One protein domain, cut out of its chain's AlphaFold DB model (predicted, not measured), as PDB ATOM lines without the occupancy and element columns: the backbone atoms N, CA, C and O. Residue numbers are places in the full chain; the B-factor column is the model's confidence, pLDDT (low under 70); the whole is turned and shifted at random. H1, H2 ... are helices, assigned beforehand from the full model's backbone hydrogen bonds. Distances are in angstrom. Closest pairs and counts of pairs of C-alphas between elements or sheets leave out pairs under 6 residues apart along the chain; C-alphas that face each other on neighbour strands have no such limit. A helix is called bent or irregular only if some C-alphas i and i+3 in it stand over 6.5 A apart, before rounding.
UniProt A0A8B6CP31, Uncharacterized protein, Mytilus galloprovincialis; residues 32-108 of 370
ATOM      1  N   TRP A  32      18.968  19.516 -36.184       87.38
ATOM      2  CA  TRP A  32      18.943  20.936 -35.824       87.38
ATOM      3  C   TRP A  32      20.318  21.444 -35.337       87.38
ATOM      4  O   TRP A  32      21.254  20.672 -35.102       87.38
ATOM      5  N   GLY A  33      20.440  22.765 -35.189       83.81
ATOM      6  CA  GLY A  33      21.636  23.492 -34.761       83.81
ATOM      7  C   GLY A  33      22.347  24.197 -35.918       83.81
ATOM      8  O   GLY A  33      22.193  23.819 -37.074       83.81
ATOM      9  N   GLY A  34      23.187  25.192 -35.610       81.50
ATOM     10  CA  GLY A  34      23.880  26.020 -36.616       81.50
ATOM     11  C   GLY A  34      24.827  25.273 -37.572       81.50
ATOM     12  O   GLY A  34      25.307  25.858 -38.537       81.50
ATOM     13  N   SER A  35      25.093  23.987 -37.322       83.56
ATOM     14  CA  SER A  35      25.821  23.083 -38.230       83.56
ATOM     15  C   SER A  35      25.146  21.706 -38.356       83.56
ATOM     16  O   SER A  35      25.800  20.729 -38.708       83.56
ATOM     17  N   CYS A  36      23.846  21.606 -38.046       83.94
ATOM     18  CA  CYS A  36      23.031  20.386 -38.163       83.94
ATOM     19  C   CYS A  36      23.580  19.148 -37.428       83.94
ATOM     20  O   CYS A  36      23.433  18.017 -37.885       83.94
ATOM     21  N   GLN A  37      24.230  19.365 -36.286       87.56
ATOM     22  CA  GLN A  37      24.930  18.325 -35.524       87.56
ATOM     23  C   GLN A  37      24.062  17.613 -34.475       87.56
ATOM     24  O   GLN A  37      24.509  16.635 -33.875       87.56
ATOM     25  N   TYR A  38      22.848  18.107 -34.214       89.00
ATOM     26  CA  TYR A  38      21.969  17.565 -33.180       89.00
ATOM     27  C   TYR A  38      20.756  16.888 -33.800       89.00
ATOM     28  O   TYR A  38      20.089  17.461 -34.654       89.00
ATOM     29  N   ASN A  39      20.429  15.687 -33.328       89.69
ATOM     30  CA  ASN A  39      19.198  15.009 -33.716       89.69
ATOM     31  C   ASN A  39      18.004  15.607 -32.960       89.69
ATOM     32  O   ASN A  39      18.092  15.914 -31.768       89.69
ATOM     33  N   CYS A  40      16.875  15.742 -33.648       87.62
ATOM     34  CA  CYS A  40      15.587  15.987 -33.013       87.62
ATOM     35  C   CYS A  40      15.239  14.838 -32.053       87.62
ATOM     36  O   CYS A  40      15.661  13.693 -32.240       87.62
ATOM     37  N   SER A  41      14.422  15.128 -31.038       90.25
ATOM     38  CA  SER A  41      13.924  14.091 -30.134       90.25
ATOM     39  C   SER A  41      13.141  13.018 -30.899       90.25
ATOM     40  O   SER A  41      12.269  13.328 -31.710       90.25
ATOM     41  N   SER A  42      13.399  11.746 -30.584       87.94
ATOM     42  CA  SER A  42      12.661  10.608 -31.160       87.94
ATOM     43  C   SER A  42      11.163  10.611 -30.824       87.94
ATOM     44  O   SER A  42      10.379   9.940 -31.487       87.94
ATOM     45  N   THR A  43      10.758  11.385 -29.813       88.25
ATOM     46  CA  THR A  43       9.362  11.571 -29.401       88.25
ATOM     47  C   THR A  43       8.708  12.806 -30.024       88.25
ATOM     48  O   THR A  43       7.544  13.083 -29.722       88.25
ATOM     49  N   CYS A  44       9.398  13.547 -30.902       86.94
ATOM     50  CA  CYS A  44       8.716  14.482 -31.797       86.94
ATOM     51  C   CYS A  44       7.796  13.702 -32.761       86.94
ATOM     52  O   CYS A  44       8.019  12.529 -33.060       86.94
ATOM     53  N   TYR A  45       6.743  14.342 -33.262       81.38
ATOM     54  CA  TYR A  45       5.809  13.723 -34.202       81.38
ATOM     55  C   TYR A  45       6.351  13.703 -35.644       81.38
ATOM     56  O   TYR A  45       6.835  14.718 -36.155       81.38
ATOM     57  N   TYR A  46       6.213  12.546 -36.302       78.31
ATOM     58  CA  TYR A  46       6.758  12.238 -37.635       78.31
ATOM     59  C   TYR A  46       5.749  11.520 -38.571       78.31
ATOM     60  O   TYR A  46       6.155  10.789 -39.469       78.31
ATOM     61  N   GLY A  47       4.435  11.658 -38.345       68.25
ATOM     62  CA  GLY A  47       3.396  10.880 -39.050       68.25
ATOM     63  C   GLY A  47       3.094  11.303 -40.501       68.25
ATOM     64  O   GLY A  47       3.472  12.377 -40.948       68.25
ATOM     65  N   ASN A  48       2.350  10.471 -41.240       59.78
ATOM     66  CA  ASN A  48       2.079  10.649 -42.682       59.78
ATOM     67  C   ASN A  48       1.227  11.889 -43.042       59.78
ATOM     68  O   ASN A  48       1.226  12.325 -44.190       59.78
ATOM     69  N   GLU A  49       0.515  12.478 -42.075       57.38
ATOM     70  CA  GLU A  49      -0.288  13.709 -42.246       57.38
ATOM     71  C   GLU A  49       0.576  14.976 -42.400       57.38
ATOM     72  O   GLU A  49       0.087  16.043 -42.762       57.38
ATOM     73  N   CYS A  50       1.880  14.853 -42.155       61.81
ATOM     74  CA  CYS A  50       2.869  15.921 -42.204       61.81
ATOM     75  C   CYS A  50       3.067  16.588 -43.573       61.81
ATOM     76  O   CYS A  50       3.649  17.668 -43.638       61.81
ATOM     77  N   SER A  51       2.616  15.971 -44.669       54.19
ATOM     78  CA  SER A  51       3.035  16.369 -46.021       54.19
ATOM     79  C   SER A  51       1.974  17.034 -46.894       54.19
ATOM     80  O   SER A  51       2.327  17.492 -47.976       54.19
ATOM     81  N   SER A  52       0.707  17.136 -46.492       51.38
ATOM     82  CA  SER A  52      -0.337  17.567 -47.438       51.38
ATOM     83  C   SER A  52      -0.668  19.063 -47.439       51.38
ATOM     84  O   SER A  52      -1.208  19.516 -48.437       51.38
ATOM     85  N   ASN A  53      -0.322  19.852 -46.408       45.03
ATOM     86  CA  ASN A  53      -0.659  21.292 -46.348       45.03
ATOM     87  C   ASN A  53       0.313  22.131 -45.483       45.03
ATOM     88  O   ASN A  53      -0.102  22.805 -44.543       45.03
ATOM     89  N   GLY A  54       1.625  22.088 -45.748       50.28
ATOM     90  CA  GLY A  54       2.588  22.953 -45.038       50.28
ATOM     91  C   GLY A  54       2.776  22.641 -43.541       50.28
ATOM     92  O   GLY A  54       3.137  23.526 -42.764       50.28
ATOM     93  N   GLY A  55       2.531  21.394 -43.125       54.41
ATOM     94  CA  GLY A  55       2.738  20.933 -41.751       54.41
ATOM     95  C   GLY A  55       4.225  20.826 -41.406       54.41
ATOM     96  O   GLY A  55       4.995  20.177 -42.108       54.41
ATOM     97  N   LYS A  56       4.652  21.474 -40.320       62.34
ATOM     98  CA  LYS A  56       6.023  21.362 -39.807       62.34
ATOM     99  C   LYS A  56       6.154  20.069 -38.991       62.34
ATOM    100  O   LYS A  56       5.387  19.883 -38.050       62.34
ATOM    101  N   CYS A  57       7.107  19.198 -39.323       72.12
ATOM    102  CA  CYS A  57       7.285  17.902 -38.654       72.12
ATOM    103  C   CYS A  57       8.687  17.710 -38.089       72.12
ATOM    104  O   CYS A  57       9.631  18.376 -38.507       72.12
ATOM    105  N   GLY A  58       8.800  16.845 -37.081       79.88
ATOM    106  CA  GLY A  58       9.998  16.779 -36.256       79.88
ATOM    107  C   GLY A  58      10.162  18.031 -35.401       79.88
ATOM    108  O   GLY A  58       9.251  18.395 -34.652       79.88
ATOM    109  N   CYS A  59      11.323  18.672 -35.506       86.31
ATOM    110  CA  CYS A  59      11.694  19.811 -34.682       86.31
ATOM    111  C   CYS A  59      12.186  21.009 -35.496       86.31
ATOM    112  O   CYS A  59      12.585  20.874 -36.652       86.31
ATOM    113  N   GLU A  60      12.135  22.195 -34.894       87.38
ATOM    114  CA  GLU A  60      12.676  23.398 -35.504       87.38
ATOM    115  C   GLU A  60      14.200  23.352 -35.599       87.38
ATOM    116  O   GLU A  60      14.890  22.867 -34.703       87.38
ATOM    117  N   GLN A  61      14.729  23.914 -36.683       83.56
ATOM    118  CA  GLN A  61      16.142  23.786 -37.032       83.56
ATOM    119  C   GLN A  61      17.079  24.588 -36.114       83.56
ATOM    120  O   GLN A  61      18.265  24.282 -36.066       83.56
ATOM    121  N   LEU A  62      16.579  25.587 -35.373       81.94
ATOM    122  CA  LEU A  62      17.431  26.462 -34.556       81.94
ATOM    123  C   LEU A  62      17.615  25.963 -33.117       81.94
ATOM    124  O   LEU A  62      18.749  25.884 -32.650       81.94
ATOM    125  N   HIS A  63      16.525  25.608 -32.428       88.19
ATOM    126  CA  HIS A  63      16.567  25.199 -31.015       88.19
ATOM    127  C   HIS A  63      16.146  23.745 -30.775       88.19
ATOM    128  O   HIS A  63      16.167  23.289 -29.634       88.19
ATOM    129  N   GLY A  64      15.732  23.014 -31.813       87.62
ATOM    130  CA  GLY A  64      15.335  21.615 -31.670       87.62
ATOM    131  C   GLY A  64      13.970  21.398 -31.013       87.62
ATOM    132  O   GLY A  64      13.647  20.269 -30.644       87.62
ATOM    133  N   ASN A  65      13.149  22.445 -30.886       88.56
ATOM    134  CA  ASN A  65      11.793  22.346 -30.350       88.56
ATOM    135  C   ASN A  65      10.872  21.596 -31.320       88.56
ATOM    136  O   ASN A  65      10.753  21.960 -32.490       88.56
ATOM    137  N   CYS A  66      10.203  20.555 -30.843       86.94
ATOM    138  CA  CYS A  66       9.258  19.768 -31.614       86.94
ATOM    139  C   CYS A  66       8.020  20.596 -31.990       86.94
ATOM    140  O   CYS A  66       7.409  21.267 -31.154       86.94
ATOM    141  N   TYR A  67       7.569  20.470 -33.237       80.88
ATOM    142  CA  TYR A  67       6.314  21.090 -33.681       80.88
ATOM    143  C   TYR A  67       5.077  20.407 -33.077       80.88
ATOM    144  O   TYR A  67       4.067  21.056 -32.789       80.88
ATOM    145  N   GLY A  68       5.193  19.106 -32.806       79.94
ATOM    146  CA  GLY A  68       4.221  18.286 -32.095       79.94
ATOM    147  C   GLY A  68       4.899  17.067 -31.472       79.94
ATOM    148  O   GLY A  68       6.009  16.703 -31.867       79.94
ATOM    149  N   CYS A  69       4.235  16.442 -30.502       81.81
ATOM    150  CA  CYS A  69       4.747  15.271 -29.795       81.81
ATOM    151  C   CYS A  69       4.039  13.990 -30.223       81.81
ATOM    152  O   CYS A  69       2.856  13.999 -30.572       81.81
ATOM    153  N   ALA A  70       4.763  12.876 -30.142       80.62
ATOM    154  CA  ALA A  70       4.192  11.542 -30.202       80.62
ATOM    155  C   ALA A  70       3.156  11.331 -29.080       80.62
ATOM    156  O   ALA A  70       3.115  12.064 -28.087       80.62
ATOM    157  N   LYS A  71       2.302  10.311 -29.239       80.19
ATOM    158  CA  LYS A  71       1.220  10.012 -28.288       80.19
ATOM    159  C   LYS A  71       1.762   9.888 -26.863       80.19
ATOM    160  O   LYS A  71       2.739   9.176 -26.654       80.19
ATOM    161  N   ASN A  72       1.088  10.521 -25.903       80.31
ATOM    162  CA  ASN A  72       1.453  10.527 -24.483       80.31
ATOM    163  C   ASN A  72       2.778  11.223 -24.139       80.31
ATOM    164  O   ASN A  72       3.315  10.966 -23.064       80.31
ATOM    165  N   TYR A  73       3.289  12.111 -24.991       86.75
ATOM    166  CA  TYR A  73       4.438  12.954 -24.668       86.75
ATOM    167  C   TYR A  73       4.107  14.441 -24.802       86.75
ATOM    168  O   TYR A  73       3.266  14.838 -25.606       86.75
ATOM    169  N   PHE A  74       4.794  15.265 -24.016       89.19
ATOM    170  CA  PHE A  74       4.679  16.718 -24.014       89.19
ATOM    171  C   PHE A  74       6.018  17.388 -23.661       89.19
ATOM    172  O   PHE A  74       7.018  16.734 -23.346       89.19
ATOM    173  N   GLY A  75       6.025  18.715 -23.712       89.56
ATOM    174  CA  GLY A  75       7.184  19.586 -23.568       89.56
ATOM    175  C   GLY A  75       7.713  20.048 -24.923       89.56
ATOM    176  O   GLY A  75       7.411  19.454 -25.957       89.56
ATOM    177  N   ASP A  76       8.540  21.092 -24.912       89.88
ATOM    178  CA  ASP A  76       9.072  21.690 -26.143       89.88
ATOM    179  C   ASP A  76       9.946  20.722 -26.946       89.88
ATOM    180  O   ASP A  76       9.987  20.812 -28.161       89.88
ATOM    181  N   VAL A  77      10.559  19.732 -26.292       90.44
ATOM    182  CA  VAL A  77      11.319  18.639 -26.932       90.44
ATOM    183  C   VAL A  77      10.665  17.261 -26.743       90.44
ATOM    184  O   VAL A  77      11.299  16.227 -26.947       90.44
ATOM    185  N   CYS A  78       9.399  17.228 -26.313       89.25
ATOM    186  CA  CYS A  78       8.599  16.011 -26.130       89.25
ATOM    187  C   CYS A  78       9.213  14.941 -25.207       89.25
ATOM    188  O   CYS A  78       8.949  13.751 -25.364       89.25
ATOM    189  N   ASN A  79      10.048  15.319 -24.240       91.00
ATOM    190  CA  ASN A  79      10.743  14.373 -23.360       91.00
ATOM    191  C   ASN A  79       9.964  14.005 -22.085       91.00
ATOM    192  O   ASN A  79      10.440  13.185 -21.300       91.00
ATOM    193  N   LYS A  80       8.786  14.599 -21.854       91.69
ATOM    194  CA  LYS A  80       7.956  14.330 -20.673       91.69
ATOM    195  C   LYS A  80       6.760  13.479 -21.065       91.69
ATOM    196  O   LYS A  80       6.087  13.793 -22.039       91.69
ATOM    197  N   ALA A  81       6.486  12.422 -20.308       89.75
ATOM    198  CA  ALA A  81       5.311  11.588 -20.531       89.75
ATOM    199  C   ALA A  81       4.062  12.217 -19.890       89.75
ATOM    200  O   ALA A  81       4.131  12.728 -18.772       89.75
ATOM    201  N   CYS A  82       2.923  12.148 -20.575       89.06
ATOM    202  CA  CYS A  82       1.616  12.465 -20.004       89.06
ATOM    203  C   CYS A  82       1.300  11.525 -18.828       89.06
ATOM    204  O   CYS A  82       1.789  10.393 -18.772       89.06
ATOM    205  N   ASN A  83       0.428  11.963 -17.915       90.00
ATOM    206  CA  ASN A  83      -0.113  11.063 -16.897       90.00
ATOM    207  C   ASN A  83      -0.860   9.900 -17.580       90.00
ATOM    208  O   ASN A  83      -1.614  10.111 -18.529       90.00
ATOM    209  N   GLN A  84      -0.667   8.674 -17.091       88.00
ATOM    210  CA  GLN A  84      -1.312   7.473 -17.636       88.00
ATOM    211  C   GLN A  84      -2.841   7.520 -17.525       88.00
ATOM    212  O   GLN A  84      -3.537   6.884 -18.310       88.00
ATOM    213  N   ASN A  85      -3.357   8.302 -16.575       88.62
ATOM    214  CA  ASN A  85      -4.784   8.513 -16.383       88.62
ATOM    215  C   ASN A  85      -5.389   9.523 -17.368       88.62
ATOM    216  O   ASN A  85      -6.595   9.745 -17.315       88.62
ATOM    217  N   CYS A  86      -4.608  10.160 -18.248       87.69
ATOM    218  CA  CYS A  86      -5.187  10.974 -19.310       87.69
ATOM    219  C   CYS A  86      -5.933  10.060 -20.300       87.69
ATOM    220  O   CYS A  86      -5.322   9.223 -20.966       87.69
ATOM    221  N   SER A  87      -7.249  10.233 -20.439       78.38
ATOM    222  CA  SER A  87      -8.046   9.457 -21.395       78.38
ATOM    223  C   SER A  87      -7.616   9.762 -22.833       78.38
ATOM    224  O   SER A  87      -7.612  10.919 -23.261       78.38
ATOM    225  N   LEU A  88      -7.307   8.720 -23.609       68.38
ATOM    226  CA  LEU A  88      -7.074   8.833 -25.049       68.38
ATOM    227  C   LEU A  88      -8.424   9.025 -25.751       68.38
ATOM    228  O   LEU A  88      -9.273   8.140 -25.690       68.38
ATOM    229  N   SER A  89      -8.649  10.171 -26.398       60.47
ATOM    230  CA  SER A  89      -9.836  10.336 -27.247       60.47
ATOM    231  C   SER A  89      -9.578   9.741 -28.636       60.47
ATOM    232  O   SER A  89      -8.532  10.010 -29.233       60.47
ATOM    233  N   ASP A  90     -10.538   8.978 -29.169       55.78
ATOM    234  CA  ASP A  90     -10.464   8.379 -30.514       55.78
ATOM    235  C   ASP A  90     -10.312   9.438 -31.626       55.78
ATOM    236  O   ASP A  90      -9.753   9.172 -32.689       55.78
ATOM    237  N   GLN A  91     -10.743  10.676 -31.355       55.22
ATOM    238  CA  GLN A  91     -10.633  11.829 -32.257       55.22
ATOM    239  C   GLN A  91      -9.192  12.343 -32.427       55.22
ATOM    240  O   GLN A  91      -8.899  13.031 -33.402       55.22
ATOM    241  N   CYS A  92      -8.264  12.006 -31.524       60.25
ATOM    242  CA  CYS A  92      -6.879  12.488 -31.597       60.25
ATOM    243  C   CYS A  92      -6.029  11.767 -32.667       60.25
ATOM    244  O   CYS A  92      -4.868  12.122 -32.859       60.25
ATOM    245  N   VAL A  93      -6.576  10.754 -33.351       52.19
ATOM    246  CA  VAL A  93      -5.883  10.006 -34.417       52.19
ATOM    247  C   VAL A  93      -5.873  10.762 -35.755       52.19
ATOM    248  O   VAL A  93      -5.003  10.483 -36.566       52.19
ATOM    249  N   LEU A  94      -6.788  11.719 -35.967       48.28
ATOM    250  CA  LEU A  94      -7.025  12.375 -37.268       48.28
ATOM    251  C   LEU A  94      -6.442  13.797 -37.399       48.28
ATOM    252  O   LEU A  94      -6.573  14.410 -38.456       48.28
ATOM    253  N   SER A  95      -5.887  14.373 -36.325       51.06
ATOM    254  CA  SER A  95      -5.473  15.790 -36.290       51.06
ATOM    255  C   SER A  95      -3.994  16.032 -35.983       51.06
ATOM    256  O   SER A  95      -3.577  17.187 -35.924       51.06
ATOM    257  N   GLY A  96      -3.195  14.986 -35.743       52.81
ATOM    258  CA  GLY A  96      -1.755  15.107 -35.472       52.81
ATOM    259  C   GLY A  96      -1.346  15.964 -34.256       52.81
ATOM    260  O   GLY A  96      -0.151  16.131 -34.014       52.81
ATOM    261  N   LEU A  97      -2.285  16.506 -33.467       54.25
ATOM    262  CA  LEU A  97      -2.005  17.380 -32.324       54.25
ATOM    263  C   LEU A  97      -2.641  16.837 -31.029       54.25
ATOM    264  O   LEU A  97      -3.857  16.783 -30.881       54.25
ATOM    265  N   ALA A  98      -1.771  16.492 -30.070       56.44
ATOM    266  CA  ALA A  98      -2.042  16.232 -28.649       56.44
ATOM    267  C   ALA A  98      -2.947  15.017 -28.309       56.44
ATOM    268  O   ALA A  98      -4.072  15.154 -27.830       56.44
ATOM    269  N   CYS A  99      -2.413  13.799 -28.464       67.19
ATOM    270  CA  CYS A  99      -2.987  12.593 -27.846       67.19
ATOM    271  C   CYS A  99      -2.598  12.512 -26.357       67.19
ATOM    272  O   CYS A  99      -1.412  12.393 -26.039       67.19
ATOM    273  N   GLY A 100      -3.591  12.511 -25.464       76.38
ATOM    274  CA  GLY A 100      -3.408  12.355 -24.015       76.38
ATOM    275  C   GLY A 100      -3.391  13.694 -23.276       76.38
ATOM    276  O   GLY A 100      -4.345  14.013 -22.566       76.38
ATOM    277  N   CYS A 101      -2.348  14.500 -23.475       85.94
ATOM    278  CA  CYS A 101      -2.182  15.784 -22.796       85.94
ATOM    279  C   CYS A 101      -1.705  16.916 -23.722       85.94
ATOM    280  O   CYS A 101      -1.189  16.667 -24.812       85.94
ATOM    281  N   GLU A 102      -1.912  18.171 -23.315       86.44
ATOM    282  CA  GLU A 102      -1.475  19.352 -24.063       86.44
ATOM    283  C   GLU A 102       0.055  19.465 -24.138       86.44
ATOM    284  O   GLU A 102       0.782  19.102 -23.215       86.44
ATOM    285  N   ARG A 103       0.560  20.030 -25.245       82.00
ATOM    286  CA  ARG A 103       1.998  20.053 -25.560       82.00
ATOM    287  C   ARG A 103       2.843  20.812 -24.534       82.00
ATOM    288  O   ARG A 103       3.995  20.458 -24.345       82.00
ATOM    289  N   GLN A 104       2.335  21.887 -23.934       84.12
ATOM    290  CA  GLN A 104       3.163  22.803 -23.139       84.12
ATOM    291  C   GLN A 104       3.224  22.392 -21.668       84.12
ATOM    292  O   GLN A 104       4.309  22.109 -21.159       84.12
ATOM    293  N   LEU A 105       2.073  22.319 -20.993       88.69
ATOM    294  CA  LEU A 105       2.028  22.053 -19.553       88.69
ATOM    295  C   LEU A 105       1.732  20.587 -19.231       88.69
ATOM    296  O   LEU A 105       1.887  20.176 -18.085       88.69
ATOM    297  N   GLY A 106       1.342  19.780 -20.223       88.44
ATOM    298  CA  GLY A 106       1.021  18.370 -20.017       88.44
ATOM    299  C   GLY A 106      -0.323  18.141 -19.330       88.44
ATOM    300  O   GLY A 106      -0.536  17.077 -18.749       88.44
ATOM    301  N   TYR A 107      -1.240  19.109 -19.384       91.19
ATOM    302  CA  TYR A 107      -2.597  18.929 -18.870       91.19
ATOM    303  C   TYR A 107      -3.379  17.937 -19.726       91.19
ATOM    304  O   TYR A 107      -3.396  18.026 -20.951       91.19
ATOM    305  N   CYS A 108      -4.038  16.978 -19.092       88.56
ATOM    306  CA  CYS A 108      -4.833  15.981 -19.783       88.56
ATOM    307  C   CYS A 108      -5.989  16.642 -20.541       88.56
ATOM    308  O   CYS A 108      -6.781  17.402 -19.974       88.56
TER     309      CYS A 108
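AT A GLANCE: This is residues 32 to 108 of the 370 residues of an uncharacterized protein of Mytilus galloprovincialis (UniProt A0A8B6CP31). This domain has little regular structure: unnamed stretches, residues 32 to 43, 58 to 84 and 100 to 108, make a long base, and two loops reach from it to the same side, one with the short helix H1 and the other with H2. The printed part has 77 residues, of which 8 are in named elements, H1 then H2, with no named strand; the class is all helix. It is compact, with a radius of gyration of the C-alphas of 12.6 A and spans of 40 by 27 by 15 A.

IN THESE COORDINATES: Residues 32 to 47 have no named element. H1, residues 48 to 51, begins at C-alpha 48 (2.079, 10.649, -42.682). It is irregular, but only just: C-alphas 48 and 51 are 6.7 A apart. H2, residues 90 to 93, is 6.2 A long, neither bent nor irregular, but only just, and ends at C-alpha 93 (-5.883, 10.006, -34.417).

HOW THE PARTS SIT: H1 and H2 are apart. Residues 73 to 74 pair antiparallel with residues 80 to 81. Both helices are too short for an O i to N i+4 pair, and in each the one O i to N i+3 pair is not within hydrogen-bond range.

THE WHOLE: The farthest C-alphas, of Ser 35 and Asn 85, are 40.3 A apart. The printed part has no cut. The link from H1 to H2, 38 residues, is long. The mean pLDDT of the printed part is 77.4; residues 47 to 56 and 88 to 99 are under 70.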